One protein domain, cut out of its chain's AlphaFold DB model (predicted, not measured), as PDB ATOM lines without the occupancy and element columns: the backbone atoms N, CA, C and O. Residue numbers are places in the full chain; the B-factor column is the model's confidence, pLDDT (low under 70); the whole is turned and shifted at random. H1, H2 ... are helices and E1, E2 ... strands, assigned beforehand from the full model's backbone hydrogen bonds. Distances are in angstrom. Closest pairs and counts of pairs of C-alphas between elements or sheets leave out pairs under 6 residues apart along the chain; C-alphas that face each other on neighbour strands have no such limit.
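Overview. This is residues 4 to 143 of the 149 residues of an uncharacterized protein of Halorubrum sp. SS7 (UniProt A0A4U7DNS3). In a domain with little regular structure, a strongly twisted branched sheet built on the long hairpin E4 and E5 curls round helix H1; long loops, residues 51 to 71 and 100 to 133, gather where E4 begins and E5 ends. The 140 printed residues hold one named helix and six antiparallel strands, E1 H1 E2 E3 E4 E5 E6, 47 residues, class mixed. It is compact: radius of gyration of the C-alphas 15.6 A, spans 52 by 34 by 25 A.

Arrangement. Hairpin E4, residues 72 to 82, and E5, residues 89 to 99, has N 77 and O 94 at 2.7 A. On the other side of E5 lie E1, residues 6 to 10, N 7 to O 93 2.8 A, and E6, residues 134 to 136, N 97 to O 135 2.8 A. E3, residues 47 to 50, neighbours E4, N 48 to O 76 2.8 A, and E2, residues 27 to 29, N 27 to O 49 2.8 A. E2 to E6 form a meander, successive antiparallel hairpins. H1, residues 14 to 23, is on the sheet; its closest C-alphas to E4 are Ala 14 and Glu 80, 5.8 A. Every O i to N i+4 pair of H1 is within hydrogen-bond range.

Along the chain. E1 begins at C-alpha 6 (122.618, 196.568, 156.789); E6 ends at C-alpha 136 (129.689, 198.007, 152.881). E4 is 32.7 A long, E5 32.4 A, H1 14.3 A.

Size, cuts and confidence. The farthest C-alphas, Thr 86 and Thr 111, are 53.0 A apart. The printed part has no cut. Links E2 to E3, E3 to E4 and E5 to E6 are long. Residues 30 to 33 and 102 to 116 have pLDDT under 70.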
ATOM      1  N   VAL A   4     125.459 201.204 157.709       82.88
ATOM      2  CA  VAL A   4     125.848 201.153 156.292       82.88
ATOM      3  C   VAL A   4     126.058 199.728 155.754       82.88
ATOM      4  O   VAL A   4     126.036 199.535 154.547       82.88
ATOM      5  N   GLU A   5     126.245 198.718 156.610       86.69
ATOM      6  CA  GLU A   5     126.336 197.310 156.193       86.69
ATOM      7  C   GLU A   5     124.985 196.589 156.164       86.69
ATOM      8  O   GLU A   5     124.915 195.445 155.716       86.69
ATOM      9  N   TYR A   6     123.917 197.212 156.655       88.75
ATOM     10  CA  TYR A   6     122.618 196.568 156.789       88.75
ATOM     11  C   TYR A   6     121.978 196.288 155.421       88.75
ATOM     12  O   TYR A   6     121.822 197.182 154.591       88.75
ATOM     13  N   LEU A   7     121.580 195.033 155.194       88.50
ATOM     14  CA  LEU A   7     120.950 194.586 153.946       88.50
ATOM     15  C   LEU A   7     119.424 194.443 154.066       88.50
ATOM     16  O   LEU A   7     118.722 194.508 153.054       88.50
ATOM     17  N   GLY A   8     118.919 194.224 155.285       89.19
ATOM     18  CA  GLY A   8     117.502 194.009 155.592       89.19
ATOM     19  C   GLY A   8     117.278 192.928 156.658       89.19
ATOM     20  O   GLY A   8     118.233 192.356 157.181       89.19
ATOM     21  N   SER A   9     116.013 192.624 156.960       90.94
ATOM     22  CA  SER A   9     115.628 191.562 157.906       90.94
ATOM     23  C   SER A   9     114.828 190.451 157.226       90.94
ATOM     24  O   SER A   9     114.077 190.690 156.277       90.94
ATOM     25  N   TYR A  10     114.918 189.248 157.786       89.00
ATOM     26  CA  TYR A  10     114.077 188.093 157.466       89.00
ATOM     27  C   TYR A  10     113.156 187.721 158.623       89.00
ATOM     28  O   TYR A  10     113.578 187.749 159.774       89.00
ATOM     29  N   ASP A  11     111.931 187.287 158.310       88.44
ATOM     30  CA  ASP A  11     110.978 186.715 159.281       88.44
ATOM     31  C   ASP A  11     111.279 185.244 159.589       88.44
ATOM     32  O   ASP A  11     110.453 184.364 159.347       88.44
ATOM     33  N   ALA A  12     112.506 184.972 160.017       87.12
ATOM     34  CA  ALA A  12     112.987 183.628 160.280       87.12
ATOM     35  C   ALA A  12     114.077 183.645 161.355       87.12
ATOM     36  O   ALA A  12     114.764 184.655 161.553       87.12
ATOM     37  N   TYR A  13     114.252 182.500 162.010       90.88
ATOM     38  CA  TYR A  13     115.381 182.233 162.898       90.88
ATOM     39  C   TYR A  13     116.702 182.189 162.114       90.88
ATOM     40  O   TYR A  13     116.723 182.051 160.881       90.88
ATOM     41  N   ALA A  14     117.828 182.317 162.815       88.75
ATOM     42  CA  ALA A  14     119.137 182.363 162.164       88.75
ATOM     43  C   ALA A  14     119.500 181.055 161.431       88.75
ATOM     44  O   ALA A  14     120.183 181.090 160.407       88.75
ATOM     45  N   ASP A  15     119.049 179.900 161.919       89.88
ATOM     46  CA  ASP A  15     119.290 178.580 161.323       89.88
ATOM     47  C   ASP A  15     118.470 178.340 160.043       89.88
ATOM     48  O   ASP A  15     118.984 177.809 159.049       89.88
ATOM     49  N   GLU A  16     117.219 178.792 160.035       91.19
ATOM     50  CA  GLU A  16     116.369 178.837 158.848       91.19
ATOM     51  C   GLU A  16     116.985 179.767 157.797       91.19
ATOM     52  O   GLU A  16     117.223 179.357 156.659       91.19
ATOM     53  N   THR A  17     117.367 180.981 158.202       90.81
ATOM     54  CA  THR A  17     118.035 181.963 157.334       90.81
ATOM     55  C   THR A  17     119.344 181.409 156.758       90.81
ATOM     56  O   THR A  17     119.614 181.540 155.563       90.81
ATOM     57  N   ALA A  18     120.139 180.714 157.573       90.69
ATOM     58  CA  ALA A  18     121.355 180.037 157.134       90.69
ATOM     59  C   ALA A  18     121.092 178.960 156.077       90.69
ATOM     60  O   ALA A  18     121.875 178.807 155.140       90.69
ATOM     61  N   THR A  19     120.006 178.201 156.219       91.00
ATOM     62  CA  THR A  19     119.611 177.189 155.231       91.00
ATOM     63  C   THR A  19     119.262 177.848 153.900       91.00
ATOM     64  O   THR A  19     119.776 177.437 152.864       91.00
ATOM     65  N   MET A  20     118.511 178.948 153.932       89.81
ATOM     66  CA  MET A  20     118.169 179.709 152.728       89.81
ATOM     67  C   MET A  20     119.401 180.299 152.038       89.81
ATOM     68  O   MET A  20     119.510 180.247 150.815       89.81
ATOM     69  N   LEU A  21     120.361 180.827 152.803       91.50
ATOM     70  CA  LEU A  21     121.626 181.310 152.246       91.50
ATOM     71  C   LEU A  21     122.391 180.188 151.533       91.50
ATOM     72  O   LEU A  21     122.906 180.403 150.433       91.50
ATOM     73  N   ARG A  22     122.420 178.976 152.102       91.19
ATOM     74  CA  ARG A  22     123.027 177.810 151.439       91.19
ATOM     75  C   ARG A  22     122.337 177.477 150.120       91.19
ATOM     76  O   ARG A  22     123.031 177.221 149.139       91.19
ATOM     77  N   ASP A  23     121.010 177.565 150.069       90.81
ATOM     78  CA  ASP A  23     120.241 177.343 148.838       90.81
ATOM     79  C   ASP A  23     120.544 178.400 147.756       90.81
ATOM     80  O   ASP A  23     120.487 178.099 146.564       90.81
ATOM     81  N   GLN A  24     120.945 179.615 148.150       90.19
ATOM     82  CA  GLN A  24     121.414 180.670 147.236       90.19
ATOM     83  C   GLN A  24     122.902 180.546 146.845       90.19
ATOM     84  O   GLN A  24     123.435 181.378 146.099       90.19
ATOM     85  N   GLY A  25     123.579 179.490 147.307       89.44
ATOM     86  CA  GLY A  25     124.978 179.200 146.998       89.44
ATOM     87  C   GLY A  25     125.983 179.879 147.926       89.44
ATOM     88  O   GLY A  25     127.147 180.018 147.554       89.44
ATOM     89  N   TYR A  26     125.553 180.321 149.111       91.12
ATOM     90  CA  TYR A  26     126.476 180.753 150.153       91.12
ATOM     91  C   TYR A  26     127.001 179.562 150.950       91.12
ATOM     92  O   TYR A  26     126.296 178.594 151.237       91.12
ATOM     93  N   HIS A  27     128.247 179.666 151.386       88.06
ATOM     94  CA  HIS A  27     128.889 178.681 152.238       88.06
ATOM     95  C   HIS A  27     129.304 179.327 153.551       88.06
ATOM     96  O   HIS A  27     129.686 180.493 153.600       88.06
ATOM     97  N   TYR A  28     129.207 178.562 154.632       79.94
ATOM     98  CA  TYR A  28     129.635 179.040 155.936       79.94
ATOM     99  C   TYR A  28     131.158 179.179 155.973       79.94
ATOM    100  O   TYR A  28     131.879 178.234 155.647       79.94
ATOM    101  N   GLN A  29     131.633 180.343 156.405       74.38
ATOM    102  CA  GLN A  29     133.047 180.663 156.501       74.38
ATOM    103  C   GLN A  29     133.397 181.012 157.947       74.38
ATOM    104  O   GLN A  29     133.180 182.129 158.425       74.38
ATOM    105  N   LEU A  30     133.979 180.024 158.634       54.28
ATOM    106  CA  LEU A  30     134.764 180.245 159.847       54.28
ATOM    107  C   LEU A  30     135.941 181.159 159.439       54.28
ATOM    108  O   LEU A  30     136.540 180.893 158.402       54.28
ATOM    109  N   PHE A  31     136.269 182.201 160.211       54.34
ATOM    110  CA  PHE A  31     137.347 183.194 159.969       54.34
ATOM    111  C   PHE A  31     137.002 184.495 159.223       54.34
ATOM    112  O   PHE A  31     137.922 185.256 158.921       54.34
ATOM    113  N   ALA A  32     135.732 184.824 158.978       60.72
ATOM    114  CA  ALA A  32     135.409 186.241 158.779       60.72
ATOM    115  C   ALA A  32     135.675 187.014 160.082       60.72
ATOM    116  O   ALA A  32     135.557 186.442 161.169       60.72
ATOM    117  N   ALA A  33     136.076 188.285 159.979       65.00
ATOM    118  CA  ALA A  33     136.251 189.134 161.153       65.00
ATOM    119  C   ALA A  33     134.950 189.144 161.970       65.00
ATOM    120  O   ALA A  33     133.880 189.391 161.416       65.00
ATOM    121  N   GLU A  34     135.067 188.843 163.262       73.56
ATOM    122  CA  GLU A  34     133.954 188.841 164.208       73.56
ATOM    123  C   GLU A  34     133.225 190.193 164.157       73.56
ATOM    124  O   GLU A  34     133.854 191.252 164.283       73.56
ATOM    125  N   LYS A  35     131.903 190.172 163.957       80.50
ATOM    126  CA  LYS A  35     131.069 191.377 163.918       80.50
ATOM    127  C   LYS A  35     130.109 191.397 165.096       80.50
ATOM    128  O   LYS A  35     129.449 190.416 165.421       80.50
ATOM    129  N   ARG A  36     129.981 192.571 165.713       81.19
ATOM    130  CA  ARG A  36     129.048 192.827 166.817       81.19
ATOM    131  C   ARG A  36     127.960 193.807 166.396       81.19
ATOM    132  O   ARG A  36     128.269 194.880 165.866       81.19
ATOM    133  N   ARG A  37     126.692 193.467 166.638       78.75
ATOM    134  CA  ARG A  37     125.542 194.348 166.373       78.75
ATOM    135  C   ARG A  37     125.478 195.446 167.438       78.75
ATOM    136  O   ARG A  37     125.157 195.169 168.586       78.75
ATOM    137  N   GLY A  38     125.776 196.691 167.068       72.88
ATOM    138  CA  GLY A  38     125.945 197.793 168.029       72.88
ATOM    139  C   GLY A  38     127.096 197.578 169.028       72.88
ATOM    140  O   GLY A  38     127.875 196.634 168.897       72.88
ATOM    141  N   GLU A  39     127.220 198.468 170.018       73.44
ATOM    142  CA  GLU A  39     128.265 198.369 171.055       73.44
ATOM    143  C   GLU A  39     127.972 197.285 172.096       73.44
ATOM    144  O   GLU A  39     128.907 196.635 172.552       73.44
ATOM    145  N   ASP A  40     126.698 197.043 172.422       74.06
ATOM    146  CA  ASP A  40     126.290 196.104 173.478       74.06
ATOM    147  C   ASP A  40     125.605 194.832 172.965       74.06
ATOM    148  O   ASP A  40     125.361 193.906 173.739       74.06
ATOM    149  N   GLY A  41     125.300 194.749 171.671       75.06
ATOM    150  CA  GLY A  41     124.508 193.649 171.133       75.06
ATOM    151  C   GLY A  41     125.296 192.360 170.882       75.06
ATOM    152  O   GLY A  41     126.471 192.249 171.251       75.06
ATOM    153  N   PRO A  42     124.626 191.360 170.282       80.38
ATOM    154  CA  PRO A  42     125.209 190.052 170.045       80.38
ATOM    155  C   PRO A  42     126.366 190.117 169.048       80.38
ATOM    156  O   PRO A  42     126.395 190.950 168.136       80.38
ATOM    157  N   THR A  43     127.297 189.196 169.242       82.12
ATOM    158  CA  THR A  43     128.371 188.875 168.312       82.12
ATOM    159  C   THR A  43     127.890 187.791 167.352       82.12
ATOM    160  O   THR A  43     127.193 186.861 167.770       82.12
ATOM    161  N   ASP A  44     128.242 187.906 166.077       80.81
ATOM    162  CA  ASP A  44     127.949 186.867 165.100       80.81
ATOM    163  C   ASP A  44     128.691 185.559 165.416       80.81
ATOM    164  O   ASP A  44     129.647 185.499 166.185       80.81
ATOM    165  N   GLN A  45     128.226 184.462 164.828       72.50
ATOM    166  CA  GLN A  45     128.904 183.166 164.917       72.50
ATOM    167  C   GLN A  45     129.720 182.908 163.645       72.50
ATOM    168  O   GLN A  45     129.844 181.772 163.215       72.50
ATOM    169  N   GLY A  46     130.237 183.961 163.007       81.12
ATOM    170  CA  GLY A  46     130.809 183.910 161.666       81.12
ATOM    171  C   GLY A  46     129.813 184.294 160.570       81.12
ATOM    172  O   GLY A  46     128.673 184.685 160.823       81.12
ATOM    173  N   SER A  47     130.269 184.175 159.324       87.94
ATOM    174  CA  SER A  47     129.552 184.695 158.157       87.94
ATOM    175  C   SER A  47     129.306 183.627 157.098       87.94
ATOM    176  O   SER A  47     129.955 182.578 157.064       87.94
ATOM    177  N   TYR A  48     128.382 183.932 156.203       91.38
ATOM    178  CA  TYR A  48     128.101 183.180 154.996       91.38
ATOM    179  C   TYR A  48     128.693 183.939 153.822       91.38
ATOM    180  O   TYR A  48     128.392 185.115 153.633       91.38
ATOM    181  N   ALA A  49     129.525 183.268 153.036       90.56
ATOM    182  CA  ALA A  49     130.224 183.882 151.924       90.56
ATOM    183  C   ALA A  49     129.898 183.201 150.602       90.56
ATOM    184  O   ALA A  49     129.621 181.999 150.541       90.56
ATOM    185  N   ARG A  50     129.952 183.981 149.530       90.19
ATOM    186  CA  ARG A  50     129.779 183.488 148.169       90.19
ATOM    187  C   ARG A  50     130.729 184.209 147.224       90.19
ATOM    188  O   ARG A  50     130.808 185.434 147.226       90.19
ATOM    189  N   ILE A  51     131.364 183.438 146.345       89.62
ATOM    190  CA  ILE A  51     132.160 183.958 145.233       89.62
ATOM    191  C   ILE A  51     131.220 184.289 144.063       89.62
ATOM    192  O   ILE A  51     130.473 183.408 143.612       89.62
ATOM    193  N   PRO A  52     131.205 185.533 143.561       90.44
ATOM    194  CA  PRO A  52     130.331 185.906 142.466       90.44
ATOM    195  C   PRO A  52     130.923 185.516 141.106       90.44
ATOM    196  O   PRO A  52     132.121 185.282 140.949       90.44
ATOM    197  N   GLU A  53     130.060 185.471 140.097       90.12
ATOM    198  CA  GLU A  53     130.477 185.273 138.703       90.12
ATOM    199  C   GLU A  53     130.768 186.607 138.005       90.12
ATOM    200  O   GLU A  53     131.611 186.661 137.115       90.12
ATOM    201  N   GLU A  54     130.121 187.678 138.466       93.81
ATOM    202  CA  GLU A  54     130.213 189.045 137.955       93.81
ATOM    203  C   GLU A  54     130.326 190.021 139.133       93.81
ATOM    204  O   GLU A  54     129.867 189.727 140.241       93.81
ATOM    205  N   HIS A  55     130.941 191.180 138.917       94.81
ATOM    206  CA  HIS A  55     130.957 192.224 139.938       94.81
ATOM    207  C   HIS A  55     129.563 192.851 140.116       94.81
ATOM    208  O   HIS A  55     128.834 192.990 139.132       94.81
ATOM    209  N   PRO A  56     129.193 193.286 141.335       95.38
ATOM    210  CA  PRO A  56     128.076 194.207 141.507       95.38
ATOM    211  C   PRO A  56     128.380 195.552 140.843       95.38
ATOM    212  O   PRO A  56     129.528 195.994 140.836       95.38
ATOM    213  N   GLU A  57     127.339 196.268 140.418       95.25
ATOM    214  CA  GLU A  57     127.444 197.652 139.921       95.25
ATOM    215  C   GLU A  57     128.177 198.570 140.920       95.25
ATOM    216  O   GLU A  57     128.989 199.410 140.543       95.25
ATOM    217  N   ALA A  58     127.990 198.347 142.226       94.62
ATOM    218  CA  ALA A  58     128.666 199.105 143.279       94.62
ATOM    219  C   ALA A  58     130.207 199.041 143.211       94.62
ATOM    220  O   ALA A  58     130.871 199.968 143.686       94.62
ATOM    221  N   ALA A  59     130.773 197.982 142.614       95.56
ATOM    222  CA  ALA A  59     132.212 197.828 142.428       95.56
ATOM    223  C   ALA A  59     132.778 198.740 141.332       95.56
ATOM    224  O   ALA A  59     133.993 198.942 141.285       95.56
ATOM    225  N   GLU A  60     131.942 199.329 140.472       95.00
ATOM    226  CA  GLU A  60     132.413 200.205 139.406       95.00
ATOM    227  C   GLU A  60     133.280 201.352 139.942       95.00
ATOM    228  O   GLU A  60     132.938 202.055 140.908       95.00
ATOM    229  N   ARG A  61     134.407 201.576 139.249       93.31
ATOM    230  CA  ARG A  61     135.392 202.633 139.545       93.31
ATOM    231  C   ARG A  61     136.078 202.465 140.909       93.31
ATOM    232  O   ARG A  61     136.550 203.454 141.468       93.31
ATOM    233  N   THR A  62     136.116 201.240 141.428       94.19
ATOM    234  CA  THR A  62     136.866 200.848 142.630       94.19
ATOM    235  C   THR A  62     137.976 199.868 142.267       94.19
ATOM    236  O   THR A  62     137.960 199.301 141.175       94.19
ATOM    237  N   ALA A  63     138.896 199.600 143.196       90.50
ATOM    238  CA  ALA A  63     139.938 198.600 142.978       90.50
ATOM    239  C   ALA A  63     139.368 197.181 142.819       90.50
ATOM    240  O   ALA A  63     140.077 196.311 142.323       90.50
ATOM    241  N   LEU A  64     138.113 196.939 143.228       91.75
ATOM    242  CA  LEU A  64     137.431 195.656 143.053       91.75
ATOM    243  C   LEU A  64     137.103 195.365 141.587       91.75
ATOM    244  O   LEU A  64     137.240 194.217 141.177       91.75
ATOM    245  N   ALA A  65     136.726 196.382 140.803       93.50
ATOM    246  CA  ALA A  65     136.384 196.224 139.384       93.50
ATOM    247  C   ALA A  65     137.589 195.866 138.500       93.50
ATOM    248  O   ALA A  65     137.406 195.328 137.411       93.50
ATOM    249  N   ASP A  66     138.804 196.156 138.969       88.12
ATOM    250  CA  ASP A  66     140.050 195.806 138.281       88.12
ATOM    251  C   ASP A  66     140.527 194.378 138.612       88.12
ATOM    252  O   ASP A  66     141.512 193.904 138.041       88.12
ATOM    253  N   THR A  67     139.866 193.693 139.552       84.88
ATOM    254  CA  THR A  67     140.165 192.296 139.899       84.88
ATOM    255  C   THR A  67     139.253 191.347 139.121       84.88
ATOM    256  O   THR A  67     138.311 191.765 138.457       84.88
ATOM    257  N   THR A  68     139.506 190.042 139.196       87.31
ATOM    258  CA  THR A  68     138.525 189.076 138.682       87.31
ATOM    259  C   THR A  68     137.368 188.957 139.684       87.31
ATOM    260  O   THR A  68     137.647 188.773 140.866       87.31
ATOM    261  N   PRO A  69     136.080 188.915 139.277       89.62
ATOM    262  CA  PRO A  69     134.959 188.722 140.208       89.62
ATOM    263  C   PRO A  69     135.130 187.525 141.145       89.62
ATOM    264  O   PRO A  69     134.774 187.583 142.317       89.62
ATOM    265  N   ARG A  70     135.751 186.454 140.639       86.12
ATOM    266  CA  ARG A  70     136.043 185.230 141.392       86.12
ATOM    267  C   ARG A  70     137.116 185.391 142.472       86.12
ATOM    268  O   ARG A  70     137.263 184.509 143.306       86.12
ATOM    269  N   GLU A  71     137.864 186.488 142.462       84.94
ATOM    270  CA  GLU A  71     138.782 186.880 143.534       84.94
ATOM    271  C   GLU A  71     138.119 187.786 144.575       84.94
ATOM    272  O   GLU A  71     138.776 188.215 145.524       84.94
ATOM    273  N   CYS A  72     136.826 188.055 144.426       89.12
ATOM    274  CA  CYS A  72     136.006 188.772 145.382       89.12
ATOM    275  C   CYS A  72     134.944 187.849 145.985       89.12
ATOM    276  O   CYS A  72     134.754 186.706 145.567       89.12
ATOM    277  N   GLN A  73     134.243 188.357 146.987       90.94
ATOM    278  CA  GLN A  73     133.202 187.627 147.691       90.94
ATOM    279  C   GLN A  73     132.168 188.573 148.286       90.94
ATOM    280  O   GLN A  73     132.500 189.660 148.758       90.94
ATOM    281  N   TYR A  74     130.917 188.125 148.285       93.12
ATOM    282  CA  TYR A  74     129.888 188.662 149.167       93.12
ATOM    283  C   TYR A  74     129.988 187.979 150.521       93.12
ATOM    284  O   TYR A  74     130.118 186.757 150.568       93.12
ATOM    285  N   HIS A  75     129.843 188.750 151.591       91.75
ATOM    286  CA  HIS A  75     129.668 188.260 152.952       91.75
ATOM    287  C   HIS A  75     128.310 188.665 153.499       91.75
ATOM    288  O   HIS A  75     127.848 189.781 153.271       91.75
ATOM    289  N   VAL A  76     127.706 187.759 154.261       92.00
ATOM    290  CA  VAL A  76     126.468 187.985 155.000       92.00
ATOM    291  C   VAL A  76     126.643 187.484 156.430       92.00
ATOM    292  O   VAL A  76     126.977 186.323 156.670       92.00
ATOM    293  N   HIS A  77     126.400 188.368 157.383       91.62
ATOM    294  CA  HIS A  77     126.415 188.130 158.817       91.62
ATOM    295  C   HIS A  77     124.977 188.123 159.336       91.62
ATOM    296  O   HIS A  77     124.161 188.949 158.922       91.62
ATOM    297  N   LEU A  78     124.679 187.181 160.231       91.00
ATOM    298  CA  LEU A  78     123.334 186.946 160.753       91.00
ATOM    299  C   LEU A  78     123.224 187.421 162.197       91.00
ATOM    300  O   LEU A  78     124.034 187.025 163.035       91.00
ATOM    301  N   PHE A  79     122.182 188.195 162.498       90.81
ATOM    302  CA  PHE A  79     121.875 188.617 163.861       90.81
ATOM    303  C   PHE A  79     120.401 188.409 164.173       90.81
ATOM    304  O   PHE A  79     119.539 189.179 163.751       90.81
ATOM    305  N   GLU A  80     120.121 187.367 164.945       91.25
ATOM    306  CA  GLU A  80     118.777 187.097 165.437       91.25
ATOM    307  C   GLU A  80     118.360 188.128 166.493       91.25
ATOM    308  O   GLU A  80     119.140 188.504 167.376       91.25
ATOM    309  N   ARG A  81     117.107 188.577 166.418       89.69
ATOM    310  CA  ARG A  81     116.473 189.425 167.427       89.69
ATOM    311  C   ARG A  81     114.965 189.230 167.443       89.69
ATOM    312  O   ARG A  81     114.381 188.670 166.525       89.69
ATOM    313  N   VAL A  82     114.321 189.793 168.458       90.88
ATOM    314  CA  VAL A  82     112.868 189.976 168.458       90.88
ATOM    315  C   VAL A  82     112.541 191.327 167.817       90.88
ATOM    316  O   VAL A  82     113.135 192.354 168.146       90.88
ATOM    317  N   ASP A  83     111.627 191.319 166.858       88.56
ATOM    318  CA  ASP A  83     111.003 192.509 166.296       88.56
ATOM    319  C   ASP A  83     110.051 193.115 167.334       88.56
ATOM    320  O   ASP A  83     109.101 192.467 167.767       88.56
ATOM    321  N   ASN A  84     110.322 194.350 167.759       86.25
ATOM    322  CA  ASN A  84     109.559 195.009 168.818       86.25
ATOM    323  C   ASN A  84     108.114 195.322 168.404       86.25
ATOM    324  O   ASN A  84     107.245 195.367 169.273       86.25
ATOM    325  N   ASP A  85     107.854 195.511 167.108       87.56
ATOM    326  CA  ASP A  85     106.527 195.887 166.616       87.56
ATOM    327  C   ASP A  85     105.616 194.664 166.482       87.56
ATOM    328  O   ASP A  85     104.414 194.730 166.745       87.56
ATOM    329  N   THR A  86     106.188 193.521 166.090       88.12
ATOM    330  CA  THR A  86     105.432 192.287 165.825       88.12
ATOM    331  C   THR A  86     105.590 191.220 166.909       88.12
ATOM    332  O   THR A  86     104.810 190.267 166.950       88.12
ATOM    333  N   GLY A  87     106.587 191.350 167.786       90.44
ATOM    334  CA  GLY A  87     106.958 190.359 168.799       90.44
ATOM    335  C   GLY A  87     107.548 189.065 168.228       90.44
ATOM    336  O   GLY A  87     107.712 188.096 168.970       90.44
ATOM    337  N   ARG A  88     107.831 189.007 166.920       89.62
ATOM    338  CA  ARG A  88     108.334 187.805 166.234       89.62
ATOM    339  C   ARG A  88     109.854 187.795 166.190       89.62
ATOM    340  O   ARG A  88     110.486 188.848 166.235       89.62
ATOM    341  N   VAL A  89     110.439 186.607 166.084       91.00
ATOM    342  CA  VAL A  89     111.876 186.483 165.828       91.00
ATOM    343  C   VAL A  89     112.152 186.843 164.374       91.00
ATOM    344  O   VAL A  89     111.476 186.360 163.470       91.00
ATOM    345  N   VAL A  90     113.138 187.709 164.175       92.94
ATOM    346  CA  VAL A  90     113.651 188.107 162.870       92.94
ATOM    347  C   VAL A  90     115.170 188.007 162.872       92.94
ATOM    348  O   VAL A  90     115.814 188.192 163.907       92.94
ATOM    349  N   THR A  91     115.751 187.762 161.705       91.88
ATOM    350  CA  THR A  91     117.204 187.777 161.516       91.88
ATOM    351  C   THR A  91     117.583 188.991 160.682       91.88
ATOM    352  O   THR A  91     117.179 189.100 159.526       91.88
ATOM    353  N   ASP A  92     118.352 189.910 161.265       91.81
ATOM    354  CA  ASP A  92     118.959 191.023 160.537       91.81
ATOM    355  C   ASP A  92     120.176 190.517 159.757       91.81
ATOM    356  O   ASP A  92     121.022 189.791 160.296       91.81
ATOM    357  N   LEU A  93     120.271 190.927 158.494       91.31
ATOM    358  CA  LEU A  93     121.389 190.637 157.611       91.31
ATOM    359  C   LEU A  93     122.269 191.870 157.476       91.31
ATOM    360  O   LEU A  93     121.795 192.951 157.121       91.31
ATOM    361  N   TYR A  94     123.564 191.678 157.681       91.31
ATOM    362  CA  TYR A  94     124.577 192.685 157.392       91.31
ATOM    363  C   TYR A  94     125.580 192.102 156.422       91.31
ATOM    364  O   TYR A  94     125.974 190.947 156.568       91.31
ATOM    365  N   GLY A  95     126.009 192.871 155.437       91.31
ATOM    366  CA  GLY A  95     126.900 192.348 154.428       91.31
ATOM    367  C   GLY A  95     127.791 193.379 153.788       91.31
ATOM    368  O   GLY A  95     127.651 194.592 153.952       91.31
ATOM    369  N   HIS A  96     128.757 192.838 153.070       93.00
ATOM    370  CA  HIS A  96     129.794 193.591 152.402       93.00
ATOM    371  C   HIS A  96     130.314 192.804 151.204       93.00
ATOM    372  O   HIS A  96     130.163 191.583 151.117       93.00
ATOM    373  N   TYR A  97     130.933 193.527 150.280       93.94
ATOM    374  CA  TYR A  97     131.608 192.977 149.121       93.94
ATOM    375  C   TYR A  97     133.091 193.321 149.190       93.94
ATOM    376  O   TYR A  97     133.461 194.491 149.293       93.94
ATOM    377  N   GLU A  98     133.948 192.307 149.160       91.88
ATOM    378  CA  GLU A  98     135.382 192.492 149.369       91.88
ATOM    379  C   GLU A  98     136.224 191.531 148.537       91.88
ATOM    380  O   GLU A  98     135.733 190.562 147.956       91.88
ATOM    381  N   ILE A  99     137.529 191.783 148.518       87.31
ATOM    382  CA  ILE A  99     138.514 190.840 147.993       87.31
ATOM    383  C   ILE A  99     138.547 189.582 148.878       87.31
ATOM    384  O   ILE A  99     138.707 189.677 150.091       87.31
ATOM    385  N   HIS A 100     138.479 188.402 148.263       82.12
ATOM    386  CA  HIS A 100     138.563 187.111 148.940       82.12
ATOM    387  C   HIS A 100     139.983 186.877 149.518       82.12
ATOM    388  O   HIS A 100     140.989 187.150 148.833       82.12
ATOM    389  N   PRO A 101     140.111 186.355 150.761       75.06
ATOM    390  CA  PRO A 101     141.399 186.116 151.421       75.06
ATOM    391  C   PRO A 101     142.269 185.128 150.649       75.06
ATOM    392  O   PRO A 101     143.479 185.315 150.518       75.06
ATOM    393  N   TYR A 102     141.646 184.085 150.100       69.06
ATOM    394  CA  TYR A 102     142.320 183.075 149.291       69.06
ATOM    395  C   TYR A 102     142.134 183.352 147.791       69.06
ATOM    396  O   TYR A 102     141.057 183.759 147.372       69.06
ATOM    397  N   PRO A 103     143.149 183.159 146.946       61.59
ATOM    398  CA  PRO A 103     142.947 183.188 145.501       61.59
ATOM    399  C   PRO A 103     142.021 182.035 145.072       61.59
ATOM    400  O   PRO A 103     142.145 180.916 145.570       61.59
ATOM    401  N   HIS A 104     141.088 182.299 144.156       57.69
ATOM    402  CA  HIS A 104     140.190 181.272 143.620       57.69
ATOM    403  C   HIS A 104     140.945 180.337 142.660       57.69
ATOM    404  O   HIS A 104     141.556 180.782 141.689       57.69
ATOM    405  N   THR A 105     140.880 179.027 142.899       55.16
ATOM    406  CA  THR A 105     141.424 177.979 142.012       55.16
ATOM    407  C   THR A 105     140.416 177.671 140.891       55.16
ATOM    408  O   THR A 105     139.234 177.535 141.197       55.16
ATOM    409  N   PRO A 106     140.808 177.518 139.604       55.78
ATOM    410  CA  PRO A 106     142.170 177.398 139.062       55.78
ATOM    411  C   PRO A 106     142.825 178.722 138.646       55.78
ATOM    412  O   PRO A 106     143.945 178.709 138.151       55.78
ATOM    413  N   THR A 107     142.165 179.861 138.839       57.53
ATOM    414  CA  THR A 107     142.645 181.198 138.444       57.53
ATOM    415  C   THR A 107     143.684 181.774 139.416       57.53
ATOM    416  O   THR A 107     143.791 182.985 139.560       57.53
ATOM    417  N   TRP A 108     144.431 180.915 140.115       53.09
ATOM    418  CA  TRP A 108     145.388 181.337 141.130       53.09
ATOM    419  C   TRP A 108     146.568 182.063 140.484       53.09
ATOM    420  O   TRP A 108     147.381 181.456 139.788       53.09
ATOM    421  N   ASP A 109     146.685 183.357 140.774       59.00
ATOM    422  CA  ASP A 109     147.879 184.140 140.485       59.00
ATOM    423  C   ASP A 109     148.844 184.129 141.686       59.00
ATOM    424  O   ASP A 109     148.589 184.721 142.737       59.00
ATOM    425  N   LEU A 110     149.973 183.435 141.532       52.66
ATOM    426  CA  LEU A 110     151.062 183.394 142.516       52.66
ATOM    427  C   LEU A 110     151.828 184.721 142.623       52.66
ATOM    428  O   LEU A 110     152.553 184.926 143.595       52.66
ATOM    429  N   THR A 111     151.696 185.608 141.634       59.44
ATOM    430  CA  THR A 111     152.321 186.937 141.635       59.44
ATOM    431  C   THR A 111     151.503 187.973 142.394       59.44
ATOM    432  O   THR A 111     151.986 189.089 142.602       59.44
ATOM    433  N   ARG A 112     150.302 187.597 142.867       59.22
ATOM    434  CA  ARG A 112     149.441 188.439 143.697       59.22
ATOM    435  C   ARG A 112     150.256 188.966 144.893       59.22
ATOM    436  O   ARG A 112     150.686 188.170 145.734       59.22
ATOM    437  N   PRO A 113     150.506 190.288 144.980       57.81
ATOM    438  CA  PRO A 113     151.233 190.863 146.104       57.81
ATOM    439  C   PRO A 113     150.503 190.566 147.420       57.81
ATOM    440  O   PRO A 113     149.296 190.314 147.404       57.81
ATOM    441  N   TRP A 114     151.230 190.609 148.549       56.91
ATOM    442  CA  TRP A 114     150.692 190.379 149.902       56.91
ATOM    443  C   TRP A 114     149.287 191.004 150.042       56.91
ATOM    444  O   TRP A 114     149.137 192.198 149.759       56.91
ATOM    445  N   PRO A 115     148.239 190.210 150.340       63.53
ATOM    446  CA  PRO A 115     146.944 190.487 149.735       63.53
ATOM    447  C   PRO A 115     146.235 191.661 150.404       63.53
ATOM    448  O   PRO A 115     146.130 191.732 151.630       63.53
ATOM    449  N   ARG A 116     145.690 192.553 149.565       69.81
ATOM    450  CA  ARG A 116     144.912 193.743 149.957       69.81
ATOM    451  C   ARG A 116     143.755 193.426 150.913       69.81
ATOM    452  O   ARG A 116     143.400 194.271 151.715       69.81
ATOM    453  N   HIS A 117     143.249 192.190 150.908       71.06
ATOM    454  CA  HIS A 117     142.276 191.706 151.892       71.06
ATOM    455  C   HIS A 117     142.715 191.931 153.355       71.06
ATOM    456  O   HIS A 117     141.897 192.295 154.186       71.06
ATOM    457  N   TYR A 118     144.002 191.774 153.691       72.38
ATOM    458  CA  TYR A 118     144.484 191.973 155.069       72.38
ATOM    459  C   TYR A 118     144.701 193.449 155.445       72.38
ATOM    460  O   TYR A 118     145.064 193.747 156.584       72.38
ATOM    461  N   ARG A 119     144.525 194.373 154.493       79.00
ATOM    462  CA  ARG A 119     144.549 195.830 154.687       79.00
ATOM    463  C   ARG A 119     143.472 196.461 153.801       79.00
ATOM    464  O   ARG A 119     143.822 197.108 152.812       79.00
ATOM    465  N   PRO A 120     142.190 196.217 154.116       83.56
ATOM    466  CA  PRO A 120     141.108 196.748 153.317       83.56
ATOM    467  C   PRO A 120     141.114 198.274 153.392       83.56
ATOM    468  O   PRO A 120     141.291 198.864 154.459       83.56
ATOM    469  N   THR A 121     140.917 198.879 152.234       87.19
ATOM    470  CA  THR A 121     140.549 200.281 152.034       87.19
ATOM    471  C   THR A 121     139.036 200.337 151.916       87.19
ATOM    472  O   THR A 121     138.429 199.602 151.124       87.19
ATOM    473  N   TRP A 122     138.429 201.167 152.750       86.94
ATOM    474  CA  TRP A 122     136.992 201.149 152.982       86.94
ATOM    475  C   TRP A 122     136.312 202.164 152.079       86.94
ATOM    476  O   TRP A 122     136.934 203.123 151.632       86.94
ATOM    477  N   ASP A 123     135.015 201.992 151.857       85.12
ATOM    478  CA  ASP A 123     134.157 202.980 151.205       85.12
ATOM    479  C   ASP A 123     133.885 204.225 152.075       85.12
ATOM    480  O   ASP A 123     132.746 204.639 152.298       85.12
ATOM    481  N   THR A 124     134.954 204.831 152.591       85.50
ATOM    482  CA  THR A 124     134.951 206.094 153.332       85.50
ATOM    483  C   THR A 124     135.658 207.186 152.529       85.50
ATOM    484  O   THR A 124     136.269 206.938 151.493       85.50
ATOM    485  N   ASN A 125     135.578 208.431 153.007       81.81
ATOM    486  CA  ASN A 125     136.258 209.566 152.372       81.81
ATOM    487  C   ASN A 125     137.771 209.613 152.653       81.81
ATOM    488  O   ASN A 125     138.441 210.515 152.151       81.81
ATOM    489  N   ASP A 126     138.291 208.695 153.471       88.12
ATOM    490  CA  ASP A 126     139.706 208.667 153.849       88.12
ATOM    491  C   ASP A 126     140.578 208.095 152.722       88.12
ATOM    492  O   ASP A 126     141.710 208.538 152.531       88.12
ATOM    493  N   ASP A 127     140.012 207.171 151.939       87.44
ATOM    494  CA  ASP A 127     140.645 206.548 150.782       87.44
ATOM    495  C   ASP A 127     139.956 207.014 149.486       87.44
ATOM    496  O   ASP A 127     138.725 207.132 149.432       87.44
ATOM    497  N   PRO A 128     140.695 207.257 148.390       91.00
ATOM    498  CA  PRO A 128     140.071 207.551 147.107       91.00
ATOM    499  C   PRO A 128     139.278 206.334 146.613       91.00
ATOM    500  O   PRO A 128     139.738 205.199 146.702       91.00
ATOM    501  N   ARG A 129     138.107 206.568 146.003       92.00
ATOM    502  CA  ARG A 129     137.205 205.492 145.544       92.00
ATOM    503  C   ARG A 129     137.881 204.419 144.690       92.00
ATOM    504  O   ARG A 129     137.584 203.239 144.841       92.00
ATOM    505  N   SER A 130     138.807 204.822 143.822       92.62
ATOM    506  CA  SER A 130     139.584 203.916 142.966       92.62
ATOM    507  C   SER A 130     140.446 202.919 143.737       92.62
ATOM    508  O   SER A 130     140.898 201.941 143.159       92.62
ATOM    509  N   GLU A 131     140.698 203.161 145.021       90.38
ATOM    510  CA  GLU A 131     141.484 202.280 145.875       90.38
ATOM    511  C   GLU A 131     140.619 201.355 146.722       90.38
ATOM    512  O   GLU A 131     141.174 200.416 147.278       90.38
ATOM    513  N   TRP A 132     139.299 201.557 146.806       93.31
ATOM    514  CA  TRP A 132     138.417 200.785 147.686       93.31
ATOM    515  C   TRP A 132     138.431 199.291 147.360       93.31
ATOM    516  O   TRP A 132     138.228 198.880 146.215       93.31
ATOM    517  N   THR A 133     138.654 198.484 148.395       91.19
ATOM    518  CA  THR A 133     138.713 197.014 148.343       91.19
ATOM    519  C   THR A 133     137.696 196.347 149.269       91.19
ATOM    520  O   THR A 133     137.631 195.117 149.331       91.19
ATOM    521  N   TYR A 134     136.892 197.159 149.954       91.50
ATOM    522  CA  TYR A 134     135.828 196.742 150.849       91.50
ATOM    523  C   TYR A 134     134.640 197.693 150.702       91.50
ATOM    524  O   TYR A 134     134.758 198.888 150.979       91.50
ATOM    525  N   LEU A 135     133.504 197.169 150.247       93.69
ATOM    526  CA  LEU A 135     132.270 197.927 150.057       93.69
ATOM    527  C   LEU A 135     131.206 197.426 151.024       93.69
ATOM    528  O   LEU A 135     130.843 196.248 151.002       93.69
ATOM    529  N   ARG A 136     130.694 198.318 151.864       93.12
ATOM    530  CA  ARG A 136     129.689 198.007 152.881       93.12
ATOM    531  C   ARG A 136     128.288 198.073 152.285       93.12
ATOM    532  O   ARG A 136     128.024 198.850 151.373       93.12
ATOM    533  N   GLY A 137     127.395 197.208 152.762       91.31
ATOM    534  CA  GLY A 137     125.977 197.239 152.393       91.31
ATOM    535  C   GLY A 137     125.693 196.842 150.946       91.31
ATOM    536  O   GLY A 137     124.583 197.036 150.452       91.31
ATOM    537  N   VAL A 138     126.680 196.283 150.239       92.62
ATOM    538  CA  VAL A 138     126.475 195.802 148.875       92.62
ATOM    539  C   VAL A 138     125.678 194.505 148.922       92.62
ATOM    540  O   VAL A 138     126.140 193.474 149.411       92.62
ATOM    541  N   ARG A 139     124.463 194.579 148.390       90.00
ATOM    542  CA  ARG A 139     123.480 193.502 148.394       90.00
ATOM    543  C   ARG A 139     123.643 192.606 147.165       90.00
ATOM    544  O   ARG A 139     123.673 193.104 146.043       90.00
ATOM    545  N   ASP A 140     123.716 191.289 147.372       92.25
ATOM    546  CA  ASP A 140     123.592 190.305 146.284       92.25
ATOM    547  C   ASP A 140     122.113 190.254 145.842       92.25
ATOM    548  O   ASP A 140     121.254 189.973 146.687       92.25
ATOM    549  N   PRO A 141     121.790 190.482 144.553       90.50
ATOM    550  CA  PRO A 141     120.415 190.436 144.046       90.50
ATOM    551  C   PRO A 141     119.670 189.123 144.334       90.50
ATOM    552  O   PRO A 141     118.442 189.083 144.347       90.50
ATOM    553  N   ARG A 142     120.382 188.023 144.602       89.38
ATOM    554  CA  ARG A 142     119.770 186.739 144.990       89.38
ATOM    555  C   ARG A 142     119.034 186.795 146.326       89.38
ATOM    556  O   ARG A 142     118.177 185.955 146.583       89.38
ATOM    557  N   LEU A 143     119.347 187.781 147.163       88.00
ATOM    558  CA  LEU A 143     118.660 188.012 148.430       88.00
ATOM    559  C   LEU A 143     117.347 188.795 148.242       88.00
ATOM    560  O   LEU A 143     116.533 188.857 149.164       88.00
TER     561      LEU A 143